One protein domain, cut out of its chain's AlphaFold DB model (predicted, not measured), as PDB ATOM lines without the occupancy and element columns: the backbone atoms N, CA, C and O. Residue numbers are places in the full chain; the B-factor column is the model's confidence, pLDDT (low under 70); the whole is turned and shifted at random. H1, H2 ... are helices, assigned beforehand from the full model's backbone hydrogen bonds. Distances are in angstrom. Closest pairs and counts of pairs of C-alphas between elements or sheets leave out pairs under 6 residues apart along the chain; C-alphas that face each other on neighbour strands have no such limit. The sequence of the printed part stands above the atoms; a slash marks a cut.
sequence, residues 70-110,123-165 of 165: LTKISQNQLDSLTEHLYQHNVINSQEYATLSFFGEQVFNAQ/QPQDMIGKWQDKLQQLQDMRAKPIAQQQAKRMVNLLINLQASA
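This is residues 70 to 110 and 123 to 165 of the 165 residues of an uncharacterized protein of Catenovulum sp. CCB-QB4 (UniProt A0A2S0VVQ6). Two helical hairpins, H3 with H4 and H1 with H2, are set crosswise and meet through H2. The printed part has 84 residues with four named helices, H1 to H4 in order, class all helix. The compact whole, radius of gyration of the C-alphas 12.3 A, spans 35 by 27 by 22 A.

Start at H4, residues 145 to 162; its hairpin with H3, residues 127 to 140, has a shallow tilt of 20 degrees, C-alphas 135 and 151 closest at 5.4 A. H2, residues 93 to 107, touches H3 with 103 to 107 alone, about perpendicular at 87 degrees, C-alphas 106 and 130 closest at 6.5 A. H1, residues 75 to 87, forms a hairpin with H2, C-alphas 82 and 96 closest at 6.2 A. In H2 9 of 11 O i to N i+4 pairs are within hydrogen-bond range, in H1, H3 and H4 every pair.

Find C-alpha 75 at (-4.071, 48.374, 28.399), where H1 begins; H4, 25.8 A long, ends at C-alpha 162, (-9.558, 37.021, 18.319).

Residues 111 to 122 are cut out, C-alphas 110 and 123 being 12.5 A apart; pLDDT is under 70 at 103 to 104 and 106 to 110.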
ATOM      1  N   LEU A  70     -10.211  42.128  21.280       92.56
ATOM      2  CA  LEU A  70      -8.960  42.812  20.937       92.56
ATOM      3  C   LEU A  70      -9.173  44.099  20.127       92.56
ATOM      4  O   LEU A  70      -8.272  44.930  20.068       92.56
ATOM      5  N   THR A  71     -10.359  44.302  19.540       92.31
ATOM      6  CA  THR A  71     -10.735  45.581  18.903       92.31
ATOM      7  C   THR A  71     -11.247  46.622  19.909       92.31
ATOM      8  O   THR A  71     -11.460  47.781  19.558       92.31
ATOM      9  N   LYS A  72     -11.485  46.206  21.161       92.56
ATOM     10  CA  LYS A  72     -11.992  47.032  22.265       92.56
ATOM     11  C   LYS A  72     -11.352  46.609  23.589       92.56
ATOM     12  O   LYS A  72     -12.059  46.323  24.555       92.56
ATOM     13  N   ILE A  73     -10.025  46.551  23.618       90.12
ATOM     14  CA  ILE A  73      -9.260  46.131  24.795       90.12
ATOM     15  C   ILE A  73      -8.582  47.338  25.439       90.12
ATOM     16  O   ILE A  73      -8.075  48.216  24.742       90.12
ATOM     17  N   SER A  74      -8.597  47.406  26.767       88.94
ATOM     18  CA  SER A  74      -7.802  48.385  27.509       88.94
ATOM     19  C   SER A  74      -6.374  47.884  27.746       88.94
ATOM     20  O   SER A  74      -6.103  46.687  27.640       88.94
ATOM     21  N   GLN A  75      -5.450  48.773  28.108       84.81
ATOM     22  CA  GLN A  75      -4.071  48.374  28.399       84.81
ATOM     23  C   GLN A  75      -4.004  47.397  29.583       84.81
ATOM     24  O   GLN A  75      -3.372  46.354  29.478       84.81
ATOM     25  N   ASN A  76      -4.755  47.655  30.659       87.56
ATOM     26  CA  ASN A  76      -4.801  46.757  31.821       87.56
ATOM     27  C   ASN A  76      -5.321  45.351  31.466       87.56
ATOM     28  O   ASN A  76      -4.840  44.339  31.989       87.56
ATOM     29  N   GLN A  77      -6.320  45.281  30.580       90.81
ATOM     30  CA  GLN A  77      -6.840  44.008  30.081       90.81
ATOM     31  C   GLN A  77      -5.817  43.300  29.196       90.81
ATOM     32  O   GLN A  77      -5.663  42.089  29.313       90.81
ATOM     33  N   LEU A  78      -5.108  44.040  28.341       89.81
ATOM     34  CA  LEU A  78      -4.062  43.492  27.486       89.81
ATOM     35  C   LEU A  78      -2.886  42.945  28.300       89.81
ATOM     36  O   LEU A  78      -2.401  41.863  27.981       89.81
ATOM     37  N   ASP A  79      -2.450  43.651  29.341       89.25
ATOM     38  CA  ASP A  79      -1.351  43.212  30.207       89.25
ATOM     39  C   ASP A  79      -1.717  41.899  30.909       89.25
ATOM     40  O   ASP A  79      -0.972  40.918  30.844       89.25
ATOM     41  N   SER A  80      -2.921  41.846  31.490       92.06
ATOM     42  CA  SER A  80      -3.446  40.638  32.145       92.06
ATOM     43  C   SER A  80      -3.592  39.477  31.157       92.06
ATOM     44  O   SER A  80      -3.199  38.347  31.445       92.06
ATOM     45  N   LEU A  81      -4.118  39.761  29.963       93.75
ATOM     46  CA  LEU A  81      -4.273  38.780  28.895       93.75
ATOM     47  C   LEU A  81      -2.920  38.219  28.448       93.75
ATOM     48  O   LEU A  81      -2.763  37.008  28.329       93.75
ATOM     49  N   THR A  82      -1.947  39.091  28.198       93.56
ATOM     50  CA  THR A  82      -0.618  38.715  27.701       93.56
ATOM     51  C   THR A  82       0.100  37.815  28.704       93.56
ATOM     52  O   THR A  82       0.698  36.812  28.311       93.56
ATOM     53  N   GLU A  83      -0.025  38.113  30.000       94.62
ATOM     54  CA  GLU A  83       0.494  37.269  31.076       94.62
ATOM     55  C   GLU A  83      -0.182  35.889  31.105       94.62
ATOM     56  O   GLU A  83       0.507  34.869  31.099       94.62
ATOM     57  N   HIS A  84      -1.517  35.828  31.052       96.00
ATOM     58  CA  HIS A  84      -2.247  34.553  31.045       96.00
ATOM     59  C   HIS A  84      -1.897  33.692  29.822       96.00
ATOM     60  O   HIS A  84      -1.631  32.496  29.953       96.00
ATOM     61  N   LEU A  85      -1.838  34.296  28.631       95.56
ATOM     62  CA  LEU A  85      -1.460  33.601  27.400       95.56
ATOM     63  C   LEU A  85      -0.054  32.993  27.503       95.56
ATOM     64  O   LEU A  85       0.176  31.890  27.004       95.56
ATOM     65  N   TYR A  86       0.883  33.686  28.151       96.31
ATOM     66  CA  TYR A  86       2.243  33.188  28.337       96.31
ATOM     67  C   TYR A  86       2.308  32.053  29.364       96.31
ATOM     68  O   TYR A  86       2.880  31.001  29.078       96.31
ATOM     69  N   GLN A  87       1.660  32.211  30.522       95.88
ATOM     70  CA  GLN A  87       1.630  31.190  31.578       95.88
ATOM     71  C   GLN A  87       1.018  29.863  31.107       95.88
ATOM     72  O   GLN A  87       1.436  28.791  31.547       95.88
ATOM     73  N   HIS A  88       0.070  29.922  30.170       94.69
ATOM     74  CA  HIS A  88      -0.588  28.750  29.591       94.69
ATOM     75  C   HIS A  88       0.055  28.248  28.285       94.69
ATOM     76  O   HIS A  88      -0.522  27.392  27.608       94.69
ATOM     77  N   ASN A  89       1.252  28.740  27.939       93.56
ATOM     78  CA  ASN A  89       2.008  28.374  26.734       93.56
ATOM     79  C   ASN A  89       1.250  28.609  25.412       93.56
ATOM     80  O   ASN A  89       1.526  27.944  24.413       93.56
ATOM     81  N   VAL A  90       0.297  29.546  25.389       94.81
ATOM     82  CA  VAL A  90      -0.413  29.941  24.161       94.81
ATOM     83  C   VAL A  90       0.472  30.825  23.287       94.81
ATOM     84  O   VAL A  90       0.439  30.720  22.063       94.81
ATOM     85  N   ILE A  91       1.288  31.668  23.921       95.19
ATOM     86  CA  ILE A  91       2.300  32.492  23.261       95.19
ATOM     87  C   ILE A  91       3.688  32.175  23.811       95.19
ATOM     88  O   ILE A  91       3.847  31.777  24.965       95.19
ATOM     89  N   ASN A  92       4.713  32.369  22.988       94.31
ATOM     90  CA  ASN A  92       6.103  32.189  23.405       94.31
ATOM     91  C   ASN A  92       6.690  33.460  24.047       94.31
ATOM     92  O   ASN A  92       6.089  34.532  24.041       94.31
ATOM     93  N   SER A  93       7.914  33.360  24.574       94.06
ATOM     94  CA  SER A  93       8.588  34.479  25.249       94.06
ATOM     95  C   SER A  93       8.858  35.684  24.341       94.06
ATOM     96  O   SER A  93       8.856  36.819  24.814       94.06
ATOM     97  N   GLN A  94       9.074  35.468  23.039       91.88
ATOM     98  CA  GLN A  94       9.269  36.557  22.080       91.88
ATOM     99  C   GLN A  94       7.954  37.300  21.814       91.88
ATOM    100  O   GLN A  94       7.953  38.528  21.730       91.88
ATOM    101  N   GLU A  95       6.850  36.573  21.669       92.56
ATOM    102  CA  GLU A  95       5.500  37.124  21.506       92.56
ATOM    103  C   GLU A  95       5.053  37.865  22.759       92.56
ATOM    104  O   GLU A  95       4.611  39.002  22.644       92.56
ATOM    105  N   TYR A  96       5.275  37.279  23.939       92.88
ATOM    106  CA  TYR A  96       5.052  37.922  25.231       92.88
ATOM    107  C   TYR A  96       5.808  39.247  25.322       92.88
ATOM    108  O   TYR A  96       5.192  40.300  25.441       92.88
ATOM    109  N   ALA A  97       7.133  39.227  25.147       89.44
ATOM    110  CA  ALA A  97       7.932  40.447  25.195       89.44
ATOM    111  C   ALA A  97       7.464  41.466  24.144       89.44
ATOM    112  O   ALA A  97       7.408  42.661  24.415       89.44
ATOM    113  N   THR A  98       7.093  41.011  22.946       88.88
ATOM    114  CA  THR A  98       6.601  41.918  21.909       88.88
ATOM    115  C   THR A  98       5.275  42.559  22.322       88.88
ATOM    116  O   THR A  98       5.146  43.771  22.207       88.88
ATOM    117  N   LEU A  99       4.313  41.797  22.838       88.44
ATOM    118  CA  LEU A  99       3.016  42.324  23.267       88.44
ATOM    119  C   LEU A  99       3.132  43.220  24.504       88.44
ATOM    120  O   LEU A  99       2.551  44.300  24.500       88.44
ATOM    121  N   SER A 100       3.942  42.844  25.494       84.69
ATOM    122  CA  SER A 100       4.153  43.642  26.704       84.69
ATOM    123  C   SER A 100       4.900  44.951  26.419       84.69
ATOM    124  O   SER A 100       4.472  46.010  26.863       84.69
ATOM    125  N   PHE A 101       5.994  44.922  25.642       78.06
ATOM    126  CA  PHE A 101       6.789  46.133  25.373       78.06
ATOM    127  C   PHE A 101       6.215  47.005  24.251       78.06
ATOM    128  O   PHE A 101       6.255  48.233  24.336       78.06
ATOM    129  N   PHE A 102       5.723  46.399  23.166       70.44
ATOM    130  CA  PHE A 102       5.174  47.164  22.044       70.44
ATOM    131  C   PHE A 102       3.693  47.469  22.205       70.44
ATOM    132  O   PHE A 102       3.248  48.414  21.564       70.44
ATOM    133  N   GLY A 103       2.948  46.757  23.057       61.28
ATOM    134  CA  GLY A 103       1.613  47.187  23.474       61.28
ATOM    135  C   GLY A 103       1.674  48.618  23.997       61.28
ATOM    136  O   GLY A 103       1.075  49.514  23.422       61.28
ATOM    137  N   GLU A 104       2.541  48.898  24.964       64.94
ATOM    138  CA  GLU A 104       2.683  50.259  25.485       64.94
ATOM    139  C   GLU A 104       3.036  51.289  24.389       64.94
ATOM    140  O   GLU A 104       2.401  52.333  24.287       64.94
ATOM    141  N   GLN A 105       3.987  50.989  23.497       70.31
ATOM    142  CA  GLN A 105       4.405  51.935  22.447       70.31
ATOM    143  C   GLN A 105       3.360  52.158  21.352       70.31
ATOM    144  O   GLN A 105       3.225  53.267  20.839       70.31
ATOM    145  N   VAL A 106       2.656  51.105  20.946       66.50
ATOM    146  CA  VAL A 106       1.664  51.154  19.869       66.50
ATOM    147  C   VAL A 106       0.384  51.836  20.366       66.50
ATOM    148  O   VAL A 106      -0.197  52.641  19.636       66.50
ATOM    149  N   PHE A 107      -0.010  51.608  21.622       65.56
ATOM    150  CA  PHE A 107      -1.143  52.298  22.241       65.56
ATOM    151  C   PHE A 107      -0.813  53.770  22.524       65.56
ATOM    152  O   PHE A 107      -1.623  54.631  22.183       65.56
ATOM    153  N   ASN A 108       0.399  54.067  23.017       63.03
ATOM    154  CA  ASN A 108       0.845  55.420  23.391       63.03
ATOM    155  C   ASN A 108       1.330  56.306  22.233       63.03
ATOM    156  O   ASN A 108       1.685  57.458  22.455       63.03
ATOM    157  N   ALA A 109       1.340  55.813  20.990       60.31
ATOM    158  CA  ALA A 109       1.767  56.596  19.825       60.31
ATOM    159  C   ALA A 109       0.722  57.613  19.318       60.31
ATOM    160  O   ALA A 109       0.987  58.326  18.347       60.31
ATOM    161  N   GLN A 110      -0.464  57.682  19.931       52.56
ATOM    162  CA  GLN A 110      -1.452  58.714  19.624       52.56
ATOM    163  C   GLN A 110      -1.060  60.005  20.362       52.56
ATOM    164  O   GLN A 110      -0.967  60.013  21.581       52.56
ATOM    165  N   GLN A 123      -8.967  53.038  28.820       83.56
ATOM    166  CA  GLN A 123      -9.598  53.415  27.561       83.56
ATOM    167  C   GLN A 123      -9.515  52.249  26.562       83.56
ATOM    168  O   GLN A 123      -8.410  51.805  26.239       83.56
ATOM    169  N   PRO A 124     -10.651  51.751  26.041       87.81
ATOM    170  CA  PRO A 124     -10.642  50.686  25.046       87.81
ATOM    171  C   PRO A 124     -10.018  51.160  23.731       87.81
ATOM    172  O   PRO A 124     -10.357  52.239  23.237       87.81
ATOM    173  N   GLN A 125      -9.160  50.335  23.136       85.69
ATOM    174  CA  GLN A 125      -8.552  50.590  21.830       85.69
ATOM    175  C   GLN A 125      -8.595  49.350  20.930       85.69
ATOM    176  O   GLN A 125      -8.803  48.225  21.394       85.69
ATOM    177  N   ASP A 126      -8.371  49.582  19.635       90.81
ATOM    178  CA  ASP A 126      -8.257  48.532  18.625       90.81
ATOM    179  C   ASP A 126      -6.798  48.094  18.451       90.81
ATOM    180  O   ASP A 126      -6.025  48.691  17.697       90.81
ATOM    181  N   MET A 127      -6.422  47.033  19.163       89.06
ATOM    182  CA  MET A 127      -5.065  46.489  19.148       89.06
ATOM    183  C   MET A 127      -4.699  45.878  17.791       89.06
ATOM    184  O   MET A 127      -3.565  46.010  17.324       89.06
ATOM    185  N   ILE A 128      -5.659  45.220  17.135       92.19
ATOM    186  CA  ILE A 128      -5.431  44.602  15.825       92.19
ATOM    187  C   ILE A 128      -5.179  45.697  14.790       92.19
ATOM    188  O   ILE A 128      -4.173  45.635  14.077       92.19
ATOM    189  N   GLY A 129      -6.040  46.717  14.759       91.50
ATOM    190  CA  GLY A 129      -5.900  47.867  13.870       91.50
ATOM    191  C   GLY A 129      -4.562  48.575  14.066       91.50
ATOM    192  O   GLY A 129      -3.817  48.776  13.108       91.50
ATOM    193  N   LYS A 130      -4.164  48.836  15.315       88.75
ATOM    194  CA  LYS A 130      -2.891  49.512  15.593       88.75
ATOM    195  C   LYS A 130      -1.658  48.719  15.128       88.75
ATOM    196  O   LYS A 130      -0.687  49.308  14.645       88.75
ATOM    197  N   TRP A 131      -1.666  47.385  15.226       89.88
ATOM    198  CA  TRP A 131      -0.583  46.557  14.671       89.88
ATOM    199  C   TRP A 131      -0.595  46.494  13.143       89.88
ATOM    200  O   TRP A 131       0.474  46.416  12.530       89.88
ATOM    201  N   GLN A 132      -1.775  46.542  12.523       93.00
ATOM    202  CA  GLN A 132      -1.900  46.658  11.070       93.00
ATOM    203  C   GLN A 132      -1.334  47.996  10.581       93.00
ATOM    204  O   GLN A 132      -0.508  47.997   9.666       93.00
ATOM    205  N   ASP A 133      -1.657  49.100  11.256       90.81
ATOM    206  CA  ASP A 133      -1.096  50.425  10.974       90.81
ATOM    207  C   ASP A 133       0.427  50.428  11.129       90.81
ATOM    208  O   ASP A 133       1.155  50.942  10.275       90.81
ATOM    209  N   LYS A 134       0.946  49.783  12.184       88.56
ATOM    210  CA  LYS A 134       2.393  49.640  12.380       88.56
ATOM    211  C   LYS A 134       3.053  48.870  11.241       88.56
ATOM    212  O   LYS A 134       4.127  49.256  10.776       88.56
ATOM    213  N   LEU A 135       2.442  47.771  10.800       91.88
ATOM    214  CA  LEU A 135       2.940  46.991   9.672       91.88
ATOM    215  C   LEU A 135       2.951  47.832   8.390       91.88
ATOM    216  O   LEU A 135       3.960  47.817   7.684       91.88
ATOM    217  N   GLN A 136       1.884  48.590   8.126       93.50
ATOM    218  CA  GLN A 136       1.798  49.487   6.974       93.50
ATOM    219  C   GLN A 136       2.887  50.567   7.030       93.50
ATOM    220  O   GLN A 136       3.645  50.722   6.077       93.50
ATOM    221  N   GLN A 137       3.074  51.218   8.180       91.44
ATOM    222  CA  GLN A 137       4.135  52.206   8.385       91.44
ATOM    223  C   GLN A 137       5.527  51.620   8.083       91.44
ATOM    224  O   GLN A 137       6.348  52.247   7.415       91.44
ATOM    225  N   LEU A 138       5.808  50.400   8.554       90.94
ATOM    226  CA  LEU A 138       7.080  49.720   8.288       90.94
ATOM    227  C   LEU A 138       7.267  49.371   6.802       90.94
ATOM    228  O   LEU A 138       8.407  49.309   6.328       90.94
ATOM    229  N   GLN A 139       6.181  49.122   6.071       93.38
ATOM    230  CA  GLN A 139       6.209  48.899   4.625       93.38
ATOM    231  C   GLN A 139       6.466  50.206   3.868       93.38
ATOM    232  O   GLN A 139       7.379  50.250   3.040       93.38
ATOM    233  N   ASP A 140       5.758  51.277   4.219       94.75
ATOM    234  CA  ASP A 140       5.882  52.597   3.591       94.75
ATOM    235  C   ASP A 140       7.277  53.196   3.800       94.75
ATOM    236  O   ASP A 140       7.904  53.701   2.867       94.75
ATOM    237  N   MET A 141       7.824  53.054   5.011       94.06
ATOM    238  CA  MET A 141       9.185  53.484   5.348       94.06
ATOM    239  C   MET A 141      10.277  52.585   4.755       94.06
ATOM    240  O   MET A 141      11.462  52.853   4.960       94.06
ATOM    241  N   ARG A 142       9.911  51.498   4.057       92.69
ATOM    242  CA  ARG A 142      10.844  50.476   3.555       92.69
ATOM    243  C   ARG A 142      11.793  49.980   4.650       92.69
ATOM    244  O   ARG A 142      12.997  49.829   4.437       92.69
ATOM    245  N   ALA A 143      11.244  49.753   5.844       93.06
ATOM    246  CA  ALA A 143      11.997  49.238   6.976       93.06
ATOM    247  C   ALA A 143      12.610  47.864   6.657       93.06
ATOM    248  O   ALA A 143      12.213  47.173   5.717       93.06
ATOM    249  N   LYS A 144      13.584  47.438   7.471       95.38
ATOM    250  CA  LYS A 144      14.255  46.144   7.283       95.38
ATOM    251  C   LYS A 144      13.222  45.000   7.228       95.38
ATOM    252  O   LYS A 144      12.326  44.977   8.075       95.38
ATOM    253  N   PRO A 145      13.389  44.001   6.335       94.44
ATOM    254  CA  PRO A 145      12.431  42.900   6.182       94.44
ATOM    255  C   PRO A 145      12.098  42.171   7.486       94.44
ATOM    256  O   PRO A 145      10.963  41.757   7.696       94.44
ATOM    257  N   ILE A 146      13.069  42.057   8.396       92.56
ATOM    258  CA  ILE A 146      12.874  41.407   9.695       92.56
ATOM    259  C   ILE A 146      11.833  42.120  10.573       92.56
ATOM    260  O   ILE A 146      11.019  41.456  11.208       92.56
ATOM    261  N   ALA A 147      11.795  43.457  10.553       89.69
ATOM    262  CA  ALA A 147      10.825  44.236  11.321       89.69
ATOM    263  C   ALA A 147       9.408  44.063  10.754       89.69
ATOM    264  O   ALA A 147       8.452  43.873  11.503       89.69
ATOM    265  N   GLN A 148       9.279  44.048   9.423       93.00
ATOM    266  CA  GLN A 148       8.004  43.781   8.752       93.00
ATOM    267  C   GLN A 148       7.504  42.359   9.040       93.00
ATOM    268  O   GLN A 148       6.320  42.158   9.299       93.00
ATOM    269  N   GLN A 149       8.399  41.366   9.038       93.94
ATOM    270  CA  GLN A 149       8.049  39.988   9.386       93.94
ATOM    271  C   GLN A 149       7.584  39.865  10.838       93.94
ATOM    272  O   GLN A 149       6.598  39.176  11.088       93.94
ATOM    273  N   GLN A 150       8.251  40.535  11.782       90.62
ATOM    274  CA  GLN A 150       7.830  40.541  13.183       90.62
ATOM    275  C   GLN A 150       6.438  41.164  13.343       90.62
ATOM    276  O   GLN A 150       5.564  40.533  13.932       90.62
ATOM    277  N   ALA A 151       6.198  42.340  12.756       90.75
ATOM    278  CA  ALA A 151       4.889  42.991  12.813       90.75
ATOM    279  C   ALA A 151       3.788  42.128  12.173       90.75
ATOM    280  O   ALA A 151       2.723  41.949  12.756       90.75
ATOM    281  N   LYS A 152       4.067  41.496  11.026       94.75
ATOM    282  CA  LYS A 152       3.130  40.566  10.381       94.75
ATOM    283  C   LYS A 152       2.804  39.355  11.260       94.75
ATOM    284  O   LYS A 152       1.652  38.933  11.303       94.75
ATOM    285  N   ARG A 153       3.795  38.789  11.959       93.69
ATOM    286  CA  ARG A 153       3.563  37.683  12.905       93.69
ATOM    287  C   ARG A 153       2.639  38.107  14.043       93.69
ATOM    288  O   ARG A 153       1.735  37.349  14.363       93.69
ATOM    289  N   MET A 154       2.817  39.310  14.589       92.50
ATOM    290  CA  MET A 154       1.943  39.824  15.652       92.50
ATOM    291  C   MET A 154       0.513  40.051  15.166       92.50
ATOM    292  O   MET A 154      -0.419  39.615  15.831       92.50
ATOM    293  N   VAL A 155       0.325  40.646  13.983       94.31
ATOM    294  CA  VAL A 155      -1.014  40.796  13.382       94.31
ATOM    295  C   VAL A 155      -1.703  39.436  13.255       94.31
ATOM    296  O   VAL A 155      -2.843  39.278  13.682       94.31
ATOM    297  N   ASN A 156      -1.002  38.434  12.720       95.56
ATOM    298  CA  ASN A 156      -1.558  37.091  12.570       95.56
ATOM    299  C   ASN A 156      -1.894  36.447  13.923       95.56
ATOM    300  O   ASN A 156      -2.949  35.834  14.053       95.56
ATOM    301  N   LEU A 157      -1.015  36.591  14.920       94.38
ATOM    302  CA  LEU A 157      -1.252  36.096  16.273       94.38
ATOM    303  C   LEU A 157      -2.534  36.700  16.857       94.38
ATOM    304  O   LEU A 157      -3.412  35.960  17.286       94.38
ATOM    305  N   LEU A 158      -2.669  38.025  16.819       93.75
ATOM    306  CA  LEU A 158      -3.823  38.730  17.377       93.75
ATOM    307  C   LEU A 158      -5.128  38.359  16.660       93.75
ATOM    308  O   LEU A 158      -6.145  38.153  17.313       93.75
ATOM    309  N   ILE A 159      -5.106  38.204  15.332       95.81
ATOM    310  CA  ILE A 159      -6.274  37.737  14.569       95.81
ATOM    311  C   ILE A 159      -6.663  36.310  14.980       95.81
ATOM    312  O   ILE A 159      -7.843  36.033  15.183       95.81
ATOM    313  N   ASN A 160      -5.689  35.411  15.137       94.25
ATOM    314  CA  ASN A 160      -5.950  34.029  15.546       94.25
ATOM    315  C   ASN A 160      -6.500  33.948  16.980       94.25
ATOM    316  O   ASN A 160      -7.422  33.177  17.243       94.25
ATOM    317  N   LEU A 161      -5.968  34.765  17.891       94.19
ATOM    318  CA  LEU A 161      -6.486  34.890  19.253       94.19
ATOM    319  C   LEU A 161      -7.919  35.433  19.244       94.19
ATOM    320  O   LEU A 161      -8.788  34.854  19.886       94.19
ATOM    321  N   GLN A 162      -8.204  36.476  18.458       94.56
ATOM    322  CA  GLN A 162      -9.558  37.021  18.319       94.56
ATOM    323  C   GLN A 162     -10.555  36.004  17.753       94.56
ATOM    324  O   GLN A 162     -11.720  36.019  18.135       94.56
ATOM    325  N   ALA A 163     -10.113  35.128  16.849       91.50
ATOM    326  CA  ALA A 163     -10.936  34.047  16.313       91.50
ATOM    327  C   ALA A 163     -11.208  32.927  17.335       91.50
ATOM    328  O   ALA A 163     -12.075  32.091  17.095       91.50
ATOM    329  N   SER A 164     -10.464  32.904  18.442       89.06
ATOM    330  CA  SER A 164     -10.626  31.943  19.538       89.06
ATOM    331  C   SER A 164     -11.483  32.487  20.694       89.06
ATOM    332  O   SER A 164     -11.759  31.731  21.624       89.06
ATOM    333  N   ALA A 165     -11.867  33.771  20.642       81.12
ATOM    334  CA  ALA A 165     -12.624  34.489  21.673       81.12
ATOM    335  C   ALA A 165     -14.127  34.169  21.699       81.12
ATOM    336  O   ALA A 165     -14.687  33.840  20.627       81.12
TER     337      ALA A 165